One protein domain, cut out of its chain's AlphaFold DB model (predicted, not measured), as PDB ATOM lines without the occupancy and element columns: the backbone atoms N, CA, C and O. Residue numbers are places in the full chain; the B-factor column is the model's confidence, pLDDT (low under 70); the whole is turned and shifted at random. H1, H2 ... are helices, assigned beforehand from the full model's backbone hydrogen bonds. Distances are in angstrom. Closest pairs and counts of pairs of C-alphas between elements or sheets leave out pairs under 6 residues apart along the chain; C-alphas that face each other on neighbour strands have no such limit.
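AT A GLANCE: This is residues 442 to 532 of the 626 residues of an uncharacterized protein of bacterium 1XD8-92 (UniProt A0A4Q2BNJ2). What is the shape? Three helical hairpins, H1-H2, H3-H4 and H5-H6, stand in a row, with H1, H3 and H5 in one layer and H2, H4 and H6 in the other. How large is it? The printed part has 91 residues, with six named helices, and is all helix. It is compact, radius of gyration of the C-alphas 12.7 A, spanning 37 by 24 by 18 A.

HOW THE PARTS SIT: What pairs? H1, residues 447 to 459, touches H2, 463 to 471, with residues 454 to 458 alone, opposite ways at a shallow tilt of 22 degrees; closest C-alphas Ile 457 and Phe 466, 6.1 A. H3, 477 to 488, touches H4, 492 to 499 (Ala 486 and Phe 495, 5.1 A). H5, 504 to 516, touches H6, 520 to 529 (Ala 514 and Gln 523, 5.7 A). What joins them? The hub H4 also touches H2 and H6.

IN THESE COORDINATES: Where does H1 begin? C-alpha 447 is at (174.391, 159.630, 131.831). Where does H6 end? C-alpha 529 is at (156.438, 145.869, 119.375).

THE WHOLE: Any cut? The printed part has no cut. Low confidence? No printed residue is under 70.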
ATOM      1  N   PHE A 442     178.872 159.022 121.961       85.06
ATOM      2  CA  PHE A 442     177.720 159.015 122.863       85.06
ATOM      3  C   PHE A 442     177.813 157.893 123.901       85.06
ATOM      4  O   PHE A 442     177.621 158.136 125.090       85.06
ATOM      5  N   SER A 443     178.212 156.679 123.501       80.38
ATOM      6  CA  SER A 443     178.324 155.534 124.419       80.38
ATOM      7  C   SER A 443     179.422 155.679 125.486       80.38
ATOM      8  O   SER A 443     179.527 154.840 126.375       80.38
ATOM      9  N   ARG A 444     180.304 156.680 125.364       79.25
ATOM     10  CA  ARG A 444     181.428 156.936 126.287       79.25
ATOM     11  C   ARG A 444     181.169 158.099 127.247       79.25
ATOM     12  O   ARG A 444     182.041 158.408 128.058       79.25
ATOM     13  N   MET A 445     180.021 158.758 127.117       80.38
ATOM     14  CA  MET A 445     179.616 159.879 127.962       80.38
ATOM     15  C   MET A 445     179.028 159.421 129.288       80.38
ATOM     16  O   MET A 445     178.674 158.257 129.462       80.38
ATOM     17  N   GLU A 446     178.937 160.361 130.223       81.75
ATOM     18  CA  GLU A 446     178.191 160.167 131.466       81.75
ATOM     19  C   GLU A 446     176.686 160.323 131.210       81.75
ATOM     20  O   GLU A 446     176.288 161.023 130.278       81.75
ATOM     21  N   GLU A 447     175.852 159.673 132.026       78.38
ATOM     22  CA  GLU A 447     174.391 159.630 131.831       78.38
ATOM     23  C   GLU A 447     173.775 161.037 131.735       78.38
ATOM     24  O   GLU A 447     172.989 161.303 130.831       78.38
ATOM     25  N   GLU A 448     174.224 161.980 132.569       82.06
ATOM     26  CA  GLU A 448     173.759 163.376 132.554       82.06
ATOM     27  C   GLU A 448     174.033 164.069 131.201       82.06
ATOM     28  O   GLU A 448     173.185 164.780 130.665       82.06
ATOM     29  N   GLN A 449     175.181 163.784 130.574       83.62
ATOM     30  CA  GLN A 449     175.534 164.317 129.250       83.62
ATOM     31  C   GLN A 449     174.762 163.624 128.122       83.62
ATOM     32  O   GLN A 449     174.418 164.257 127.122       83.62
ATOM     33  N   GLN A 450     174.503 162.321 128.256       86.25
ATOM     34  CA  GLN A 450     173.682 161.572 127.306       86.25
ATOM     35  C   GLN A 450     172.252 162.116 127.280       86.25
ATOM     36  O   GLN A 450     171.688 162.300 126.200       86.25
ATOM     37  N   GLU A 451     171.690 162.439 128.445       88.00
ATOM     38  CA  GLU A 451     170.373 163.061 128.562       88.00
ATOM     39  C   GLU A 451     170.302 164.438 127.891       88.00
ATOM     40  O   GLU A 451     169.374 164.684 127.116       88.00
ATOM     41  N   GLU A 452     171.286 165.314 128.123       88.44
ATOM     42  CA  GLU A 452     171.356 166.627 127.463       88.44
ATOM     43  C   GLU A 452     171.383 166.497 125.933       88.44
ATOM     44  O   GLU A 452     170.696 167.234 125.215       88.44
ATOM     45  N   TRP A 453     172.154 165.534 125.421       90.00
ATOM     46  CA  TRP A 453     172.231 165.265 123.989       90.00
ATOM     47  C   TRP A 453     170.936 164.693 123.426       90.00
ATOM     48  O   TRP A 453     170.521 165.116 122.348       90.00
ATOM     49  N   LEU A 454     170.267 163.789 124.141       90.88
ATOM     50  CA  LEU A 454     168.956 163.286 123.734       90.88
ATOM     51  C   LEU A 454     167.913 164.410 123.693       90.88
ATOM     52  O   LEU A 454     167.135 164.477 122.742       90.88
ATOM     53  N   ASP A 455     167.935 165.344 124.648       91.44
ATOM     54  CA  ASP A 455     167.036 166.503 124.632       91.44
ATOM     55  C   ASP A 455     167.319 167.441 123.459       91.44
ATOM     56  O   ASP A 455     166.382 167.973 122.855       91.44
ATOM     57  N   LYS A 456     168.595 167.630 123.108       90.75
ATOM     58  CA  LYS A 456     168.992 168.394 121.923       90.75
ATOM     59  C   LYS A 456     168.527 167.716 120.634       90.75
ATOM     60  O   LYS A 456     167.863 168.358 119.830       90.75
ATOM     61  N   ILE A 457     168.806 166.424 120.464       90.31
ATOM     62  CA  ILE A 457     168.398 165.645 119.284       90.31
ATOM     63  C   ILE A 457     166.878 165.676 119.101       90.31
ATOM     64  O   ILE A 457     166.389 165.841 117.981       90.31
ATOM     65  N   TYR A 458     166.138 165.523 120.200       90.06
ATOM     66  CA  TYR A 458     164.682 165.561 120.188       90.06
ATOM     67  C   TYR A 458     164.163 166.941 119.755       90.06
ATOM     68  O   TYR A 458     163.292 167.026 118.896       90.06
ATOM     69  N   LYS A 459     164.737 168.032 120.286       90.12
ATOM     70  CA  LYS A 459     164.399 169.409 119.871       90.12
ATOM     71  C   LYS A 459     164.736 169.687 118.406       90.12
ATOM     72  O   LYS A 459     163.977 170.377 117.735       90.12
ATOM     73  N   ASP A 460     165.842 169.135 117.917       86.94
ATOM     74  CA  ASP A 460     166.268 169.263 116.523       86.94
ATOM     75  C   ASP A 460     165.425 168.396 115.564       86.94
ATOM     76  O   ASP A 460     165.583 168.490 114.347       86.94
ATOM     77  N   GLY A 461     164.545 167.524 116.080       83.25
ATOM     78  CA  GLY A 461     163.716 166.627 115.271       83.25
ATOM     79  C   GLY A 461     164.511 165.527 114.555       83.25
ATOM     80  O   GLY A 461     164.016 164.914 113.607       83.25
ATOM     81  N   ASN A 462     165.745 165.252 114.988       83.94
ATOM     82  CA  ASN A 462     166.656 164.353 114.285       83.94
ATOM     83  C   ASN A 462     166.511 162.890 114.742       83.94
ATOM     84  O   ASN A 462     167.330 162.347 115.485       83.94
ATOM     85  N   VAL A 463     165.461 162.236 114.243       82.94
ATOM     86  CA  VAL A 463     165.091 160.844 114.565       82.94
ATOM     87  C   VAL A 463     166.258 159.858 114.380       82.94
ATOM     88  O   VAL A 463     166.448 158.958 115.195       82.94
ATOM     89  N   SER A 464     167.084 160.035 113.344       80.00
ATOM     90  CA  SER A 464     168.198 159.125 113.036       80.00
ATOM     91  C   SER A 464     169.245 159.077 114.152       80.00
ATOM     92  O   SER A 464     169.708 157.998 114.532       80.00
ATOM     93  N   PHE A 465     169.591 160.239 114.709       82.94
ATOM     94  CA  PHE A 465     170.533 160.346 115.825       82.94
ATOM     95  C   PHE A 465     169.902 159.946 117.159       82.94
ATOM     96  O   PHE A 465     170.620 159.541 118.065       82.94
ATOM     97  N   PHE A 466     168.574 159.981 117.275       89.19
ATOM     98  CA  PHE A 466     167.867 159.572 118.490       89.19
ATOM     99  C   PHE A 466     167.948 158.062 118.752       89.19
ATOM    100  O   PHE A 466     167.787 157.612 119.883       89.19
ATOM    101  N   SER A 467     168.280 157.272 117.725       85.50
ATOM    102  CA  SER A 467     168.468 155.821 117.846       85.50
ATOM    103  C   SER A 467     169.542 155.398 118.861       85.50
ATOM    104  O   SER A 467     169.548 154.239 119.274       85.50
ATOM    105  N   VAL A 468     170.403 156.319 119.315       84.12
ATOM    106  CA  VAL A 468     171.383 156.078 120.389       84.12
ATOM    107  C   VAL A 468     170.758 155.777 121.748       84.12
ATOM    108  O   VAL A 468     171.439 155.222 122.607       84.12
ATOM    109  N   ILE A 469     169.470 156.075 121.947       84.94
ATOM    110  CA  ILE A 469     168.764 155.759 123.195       84.94
ATOM    111  C   ILE A 469     168.800 154.251 123.527       84.94
ATOM    112  O   ILE A 469     168.766 153.886 124.695       84.94
ATOM    113  N   ARG A 470     169.020 153.382 122.523       82.38
ATOM    114  CA  ARG A 470     169.240 151.926 122.681       82.38
ATOM    115  C   ARG A 470     170.453 151.531 123.521       82.38
ATOM    116  O   ARG A 470     170.580 150.369 123.886       82.38
ATOM    117  N   TYR A 471     171.389 152.454 123.736       79.00
ATOM    118  CA  TYR A 471     172.559 152.212 124.579       79.00
ATOM    119  C   TYR A 471     172.271 152.455 126.068       79.00
ATOM    120  O   TYR A 471     173.114 152.117 126.898       79.00
ATOM    121  N   LEU A 472     171.111 153.030 126.409       81.00
ATOM    122  CA  LEU A 472     170.665 153.175 127.793       81.00
ATOM    123  C   LEU A 472     170.106 151.852 128.329       81.00
ATOM    124  O   LEU A 472     169.779 150.936 127.574       81.00
ATOM    125  N   GLN A 473     169.993 151.752 129.655       81.12
ATOM    126  CA  GLN A 473     169.352 150.598 130.278       81.12
ATOM    127  C   GLN A 473     167.874 150.510 129.868       81.12
ATOM    128  O   GLN A 473     167.175 151.529 129.798       81.12
ATOM    129  N   VAL A 474     167.422 149.275 129.626       84.62
ATOM    130  CA  VAL A 474     166.012 148.951 129.379       84.62
ATOM    131  C   VAL A 474     165.177 149.471 130.548       84.62
ATOM    132  O   VAL A 474     165.592 149.341 131.698       84.62
ATOM    133  N   ASP A 475     164.048 150.109 130.240       84.06
ATOM    134  CA  ASP A 475     163.152 150.759 131.212       84.06
ATOM    135  C   ASP A 475     163.799 151.829 132.103       84.06
ATOM    136  O   ASP A 475     163.267 152.185 133.158       84.06
ATOM    137  N   SER A 476     164.936 152.397 131.691       87.12
ATOM    138  CA  SER A 476     165.511 153.534 132.411       87.12
ATOM    139  C   SER A 476     164.525 154.707 132.484       87.12
ATOM    140  O   SER A 476     163.718 154.944 131.578       87.12
ATOM    141  N   ALA A 477     164.633 155.506 133.551       88.62
ATOM    142  CA  ALA A 477     163.804 156.698 133.739       88.62
ATOM    143  C   ALA A 477     163.891 157.670 132.544       88.62
ATOM    144  O   ALA A 477     162.918 158.344 132.212       88.62
ATOM    145  N   VAL A 478     165.040 157.699 131.863       87.44
ATOM    146  CA  VAL A 478     165.275 158.491 130.651       87.44
ATOM    147  C   VAL A 478     164.439 157.981 129.478       87.44
ATOM    148  O   VAL A 478     163.766 158.776 128.823       87.44
ATOM    149  N   VAL A 479     164.431 156.666 129.232       89.75
ATOM    150  CA  VAL A 479     163.610 156.041 128.179       89.75
ATOM    151  C   VAL A 479     162.129 156.336 128.411       89.75
ATOM    152  O   VAL A 479     161.453 156.801 127.493       89.75
ATOM    153  N   GLN A 480     161.646 156.166 129.646       91.44
ATOM    154  CA  GLN A 480     160.255 156.463 130.005       91.44
ATOM    155  C   GLN A 480     159.920 157.953 129.833       91.44
ATOM    156  O   GLN A 480     158.891 158.292 129.251       91.44
ATOM    157  N   ARG A 481     160.817 158.864 130.242       94.00
ATOM    158  CA  ARG A 481     160.644 160.315 130.045       94.00
ATOM    159  C   ARG A 481     160.487 160.677 128.572       94.00
ATOM    160  O   ARG A 481     159.621 161.480 128.226       94.00
ATOM    161  N   PHE A 482     161.340 160.136 127.704       93.19
ATOM    162  CA  PHE A 482     161.280 160.446 126.278       93.19
ATOM    163  C   PHE A 482     160.092 159.796 125.576       93.19
ATOM    164  O   PHE A 482     159.553 160.405 124.656       93.19
ATOM    165  N   ALA A 483     159.652 158.616 126.013       92.38
ATOM    166  CA  ALA A 483     158.412 158.034 125.524       92.38
ATOM    167  C   ALA A 483     157.196 158.876 125.921       92.38
ATOM    168  O   ALA A 483     156.398 159.200 125.050       92.38
ATOM    169  N   GLU A 484     157.106 159.337 127.173       95.00
ATOM    170  CA  GLU A 484     156.040 160.250 127.618       95.00
ATOM    171  C   GLU A 484     156.021 161.546 126.806       95.00
ATOM    172  O   GLU A 484     154.971 161.997 126.344       95.00
ATOM    173  N   LYS A 485     157.202 162.125 126.579       93.00
ATOM    174  CA  LYS A 485     157.364 163.331 125.767       93.00
ATOM    175  C   LYS A 485     156.922 163.091 124.321       93.00
ATOM    176  O   LYS A 485     156.124 163.859 123.797       93.00
ATOM    177  N   ALA A 486     157.372 161.996 123.707       91.81
ATOM    178  CA  ALA A 486     156.997 161.621 122.346       91.81
ATOM    179  C   ALA A 486     155.505 161.308 122.207       91.81
ATOM    180  O   ALA A 486     154.908 161.644 121.186       91.81
ATOM    181  N   TYR A 487     154.897 160.703 123.225       91.56
ATOM    182  CA  TYR A 487     153.468 160.426 123.275       91.56
ATOM    183  C   TYR A 487     152.652 161.722 123.356       91.56
ATOM    184  O   TYR A 487     151.768 161.953 122.531       91.56
ATOM    185  N   THR A 488     153.022 162.622 124.273       91.69
ATOM    186  CA  THR A 488     152.378 163.934 124.458       91.69
ATOM    187  C   THR A 488     152.502 164.812 123.211       91.69
ATOM    188  O   THR A 488     151.527 165.419 122.771       91.69
ATOM    189  N   ASP A 489     153.679 164.821 122.584       88.25
ATOM    190  CA  ASP A 489     153.939 165.576 121.355       88.25
ATOM    191  C   ASP A 489     153.356 164.891 120.098       88.25
ATOM    192  O   ASP A 489     153.550 165.372 118.980       88.25
ATOM    193  N   SER A 490     152.652 163.756 120.246       85.25
ATOM    194  CA  SER A 490     152.102 162.950 119.141       85.25
ATOM    195  C   SER A 490     153.148 162.530 118.095       85.25
ATOM    196  O   SER A 490     152.860 162.366 116.905       85.25
ATOM    197  N   SER A 491     154.386 162.334 118.542       86.75
ATOM    198  CA  SER A 491     155.546 162.044 117.715       86.75
ATOM    199  C   SER A 491     155.852 160.539 117.644       86.75
ATOM    200  O   SER A 491     156.743 160.017 118.324       86.75
ATOM    201  N   ALA A 492     155.167 159.859 116.722       86.06
ATOM    202  CA  ALA A 492     155.276 158.419 116.461       86.06
ATOM    203  C   ALA A 492     156.721 157.908 116.268       86.06
ATOM    204  O   ALA A 492     157.102 156.892 116.846       86.06
ATOM    205  N   SER A 493     157.552 158.613 115.492       84.75
ATOM    206  CA  SER A 493     158.911 158.150 115.164       84.75
ATOM    207  C   SER A 493     159.826 158.082 116.388       84.75
ATOM    208  O   SER A 493     160.544 157.105 116.579       84.75
ATOM    209  N   PHE A 494     159.785 159.112 117.236       86.75
ATOM    210  CA  PHE A 494     160.557 159.153 118.477       86.75
ATOM    211  C   PHE A 494     160.026 158.143 119.502       86.75
ATOM    212  O   PHE A 494     160.821 157.463 120.155       86.75
ATOM    213  N   PHE A 495     158.702 157.983 119.583       93.19
ATOM    214  CA  PHE A 495     158.084 156.993 120.460       93.19
ATOM    215  C   PHE A 495     158.452 155.563 120.064       93.19
ATOM    216  O   PHE A 495     158.863 154.794 120.920       93.19
ATOM    217  N   SER A 496     158.402 155.214 118.774       90.75
ATOM    218  CA  SER A 496     158.769 153.874 118.286       90.75
ATOM    219  C   SER A 496     160.212 153.490 118.639       90.75
ATOM    220  O   SER A 496     160.488 152.341 118.999       90.75
ATOM    221  N   ILE A 497     161.139 154.455 118.593       88.12
ATOM    222  CA  ILE A 497     162.533 154.236 118.999       88.12
ATOM    223  C   ILE A 497     162.635 154.025 120.517       88.12
ATOM    224  O   ILE A 497     163.319 153.096 120.947       88.12
ATOM    225  N   ALA A 498     161.956 154.851 121.321       90.75
ATOM    226  CA  ALA A 498     161.951 154.711 122.779       90.75
ATOM    227  C   ALA A 498     161.300 153.388 123.224       90.75
ATOM    228  O   ALA A 498     161.867 152.679 124.050       90.75
ATOM    229  N   ALA A 499     160.179 153.011 122.605       89.75
ATOM    230  CA  ALA A 499     159.470 151.752 122.824       89.75
ATOM    231  C   ALA A 499     160.348 150.525 122.527       89.75
ATOM    232  O   ALA A 499     160.268 149.517 123.218       89.75
ATOM    233  N   GLY A 500     161.267 150.615 121.557       87.75
ATOM    234  CA  GLY A 500     162.249 149.554 121.295       87.75
ATOM    235  C   GLY A 500     163.253 149.304 122.432       87.75
ATOM    236  O   GLY A 500     164.035 148.361 122.343       87.75
ATOM    237  N   CYS A 501     163.253 150.144 123.470       88.44
ATOM    238  CA  CYS A 501     164.124 150.055 124.643       88.44
ATOM    239  C   CYS A 501     163.334 149.778 125.938       88.44
ATOM    240  O   CYS A 501     163.856 150.009 127.030       88.44
ATOM    241  N   MET A 502     162.081 149.332 125.822       90.88
ATOM    242  CA  MET A 502     161.193 149.022 126.944       90.88
ATOM    243  C   MET A 502     160.999 147.515 127.105       90.88
ATOM    244  O   MET A 502     161.149 146.762 126.140       90.88
ATOM    245  N   SER A 503     160.675 147.070 128.318       91.19
ATOM    246  CA  SER A 503     160.195 145.704 128.550       91.19
ATOM    247  C   SER A 503     158.780 145.498 128.019       91.19
ATOM    248  O   SER A 503     158.038 146.448 127.774       91.19
ATOM    249  N   GLU A 504     158.404 144.230 127.877       90.62
ATOM    250  CA  GLU A 504     157.050 143.816 127.508       90.62
ATOM    251  C   GLU A 504     156.006 144.392 128.480       90.62
ATOM    252  O   GLU A 504     155.081 145.057 128.029       90.62
ATOM    253  N   ASP A 505     156.232 144.289 129.796       91.75
ATOM    254  CA  ASP A 505     155.348 144.851 130.832       91.75
ATOM    255  C   ASP A 505     155.126 146.368 130.658       91.75
ATOM    256  O   ASP A 505     154.013 146.880 130.803       91.75
ATOM    257  N   ALA A 506     156.190 147.112 130.333       92.12
ATOM    258  CA  ALA A 506     156.093 148.547 130.090       92.12
ATOM    259  C   ALA A 506     155.325 148.853 128.794       92.12
ATOM    260  O   ALA A 506     154.516 149.782 128.764       92.12
ATOM    261  N   LEU A 507     155.555 148.079 127.732       93.50
ATOM    262  CA  LEU A 507     154.831 148.209 126.468       93.50
ATOM    263  C   LEU A 507     153.341 147.880 126.622       93.50
ATOM    264  O   LEU A 507     152.517 148.567 126.022       93.50
ATOM    265  N   GLU A 508     152.981 146.895 127.448       93.19
ATOM    266  CA  GLU A 508     151.585 146.570 127.757       93.19
ATOM    267  C   GLU A 508     150.878 147.725 128.472       93.19
ATOM    268  O   GLU A 508     149.798 148.131 128.047       93.19
ATOM    269  N   ALA A 509     151.516 148.335 129.477       94.69
ATOM    270  CA  ALA A 509     150.966 149.515 130.150       94.69
ATOM    271  C   ALA A 509     150.769 150.702 129.183       94.69
ATOM    272  O   ALA A 509     149.776 151.430 129.253       94.69
ATOM    273  N   TRP A 510     151.700 150.887 128.243       96.38
ATOM    274  CA  TRP A 510     151.565 151.887 127.183       96.38
ATOM    275  C   TRP A 510     150.441 151.553 126.199       96.38
ATOM    276  O   TRP A 510     149.777 152.472 125.711       96.38
ATOM    277  N   LEU A 511     150.214 150.271 125.901       94.56
ATOM    278  CA  LEU A 511     149.137 149.826 125.019       94.56
ATOM    279  C   LEU A 511     147.771 150.054 125.664       94.56
ATOM    280  O   LEU A 511     146.893 150.595 124.999       94.56
ATOM    281  N   GLU A 512     147.607 149.717 126.944       94.50
ATOM    282  CA  GLU A 512     146.379 150.003 127.698       94.50
ATOM    283  C   GLU A 512     146.036 151.493 127.637       94.50
ATOM    284  O   GLU A 512     144.938 151.862 127.222       94.50
ATOM    285  N   ARG A 513     147.016 152.360 127.917       94.69
ATOM    286  CA  ARG A 513     146.837 153.809 127.795       94.69
ATOM    287  C   ARG A 513     146.496 154.239 126.368       94.69
ATOM    288  O   ARG A 513     145.606 155.054 126.169       94.69
ATOM    289  N   ALA A 514     147.181 153.705 125.355       93.00
ATOM    290  CA  ALA A 514     146.902 154.053 123.962       93.00
ATOM    291  C   ALA A 514     145.513 153.601 123.490       93.00
ATOM    292  O   ALA A 514     144.945 154.238 122.599       93.00
ATOM    293  N   LEU A 515     144.969 152.532 124.073       91.06
ATOM    294  CA  LEU A 515     143.594 152.091 123.864       91.06
ATOM    295  C   LEU A 515     142.596 153.029 124.553       91.06
ATOM    296  O   LEU A 515     141.630 153.433 123.913       91.06
ATOM    297  N   GLU A 516     142.855 153.427 125.803       94.19
ATOM    298  CA  GLU A 516     142.029 154.397 126.540       94.19
ATOM    299  C   GLU A 516     141.984 155.773 125.859       94.19
ATOM    300  O   GLU A 516     140.919 156.379 125.750       94.19
ATOM    301  N   ASP A 517     143.127 156.234 125.351       90.50
ATOM    302  CA  ASP A 517     143.267 157.512 124.648       90.50
ATOM    303  C   ASP A 517     142.787 157.442 123.177       90.50
ATOM    304  O   ASP A 517     142.883 158.432 122.448       90.50
ATOM    305  N   GLU A 518     142.312 156.278 122.706       86.56
ATOM    306  CA  GLU A 518     141.933 155.996 121.307       86.56
ATOM    307  C   GLU A 518     143.021 156.399 120.281       86.56
ATOM    308  O   GLU A 518     142.751 156.762 119.128       86.56
ATOM    309  N   ASN A 519     144.295 156.340 120.680       86.19
ATOM    310  CA  ASN A 519     145.403 156.843 119.881       86.19
ATOM    311  C   ASN A 519     145.956 155.781 118.919       86.19
ATOM    312  O   ASN A 519     147.001 155.163 119.149       86.19
ATOM    313  N   ILE A 520     145.262 155.616 117.793       85.88
ATOM    314  CA  ILE A 520     145.517 154.571 116.789       85.88
ATOM    315  C   ILE A 520     146.981 154.532 116.305       85.88
ATOM    316  O   ILE A 520     147.544 153.456 116.101       85.88
ATOM    317  N   LYS A 521     147.637 155.696 116.157       85.12
ATOM    318  CA  LYS A 521     149.041 155.768 115.700       85.12
ATOM    319  C   LYS A 521     149.992 155.042 116.650       85.12
ATOM    320  O   LYS A 521     150.959 154.440 116.200       85.12
ATOM    321  N   PHE A 522     149.729 155.123 117.949       90.25
ATOM    322  CA  PHE A 522     150.564 154.504 118.972       90.25
ATOM    323  C   PHE A 522     150.129 153.066 119.243       90.25
ATOM    324  O   PHE A 522     150.998 152.229 119.452       90.25
ATOM    325  N   GLN A 523     148.832 152.752 119.131       90.44
ATOM    326  CA  GLN A 523     148.344 151.368 119.162       90.44
ATOM    327  C   GLN A 523     149.036 150.509 118.097       90.44
ATOM    328  O   GLN A 523     149.569 149.457 118.425       90.44
ATOM    329  N   SER A 524     149.130 150.993 116.850       88.00
ATOM    330  CA  SER A 524     149.835 150.289 115.767       88.00
ATOM    331  C   SER A 524     151.308 150.013 116.106       88.00
ATOM    332  O   SER A 524     151.768 148.882 115.964       88.00
ATOM    333  N   ILE A 525     152.030 151.009 116.640       88.44
ATOM    334  CA  ILE A 525     153.427 150.836 117.075       88.44
ATOM    335  C   ILE A 525     153.524 149.795 118.195       88.44
ATOM    336  O   ILE A 525     154.440 148.981 118.203       88.44
ATOM    337  N   LEU A 526     152.610 149.832 119.163       93.00
ATOM    338  CA  LEU A 526     152.654 148.965 120.336       93.00
ATOM    339  C   LEU A 526     152.271 147.522 119.995       93.00
ATOM    340  O   LEU A 526     152.946 146.612 120.466       93.00
ATOM    341  N   TYR A 527     151.287 147.301 119.118       91.44
ATOM    342  CA  TYR A 527     150.983 145.971 118.584       91.44
ATOM    343  C   TYR A 527     152.168 145.381 117.808       91.44
ATOM    344  O   TYR A 527     152.505 144.220 118.023       91.44
ATOM    345  N   GLU A 528     152.861 146.185 116.988       89.38
ATOM    346  CA  GLU A 528     154.090 145.759 116.299       89.38
ATOM    347  C   GLU A 528     155.190 145.360 117.301       89.38
ATOM    348  O   GLU A 528     155.855 144.341 117.131       89.38
ATOM    349  N   LYS A 529     155.397 146.147 118.367       87.88
ATOM    350  CA  LYS A 529     156.438 145.869 119.375       87.88
ATOM    351  C   LYS A 529     156.123 144.670 120.271       87.88
ATOM    352  O   LYS A 529     157.065 144.038 120.742       87.88
ATOM    353  N   LEU A 530     154.844 144.380 120.495       90.50
ATOM    354  CA  LEU A 530     154.360 143.245 121.287       90.50
ATOM    355  C   LEU A 530     154.130 141.973 120.448       90.50
ATOM    356  O   LEU A 530     153.636 140.989 120.989       90.50
ATOM    357  N   ASP A 531     154.473 141.983 119.152       87.31
ATOM    358  CA  ASP A 531     154.293 140.846 118.228       87.31
ATOM    359  C   ASP A 531     152.825 140.367 118.125       87.31
ATOM    360  O   ASP A 531     152.528 139.181 117.993       87.31
ATOM    361  N   ARG A 532     151.877 141.311 118.206       87.38
ATOM    362  CA  ARG A 532     150.424 141.073 118.149       87.38
ATOM    363  C   ARG A 532     149.893 141.272 116.729       87.38
ATOM    364  O   ARG A 532     149.185 142.236 116.436       87.38
TER     365      ARG A 532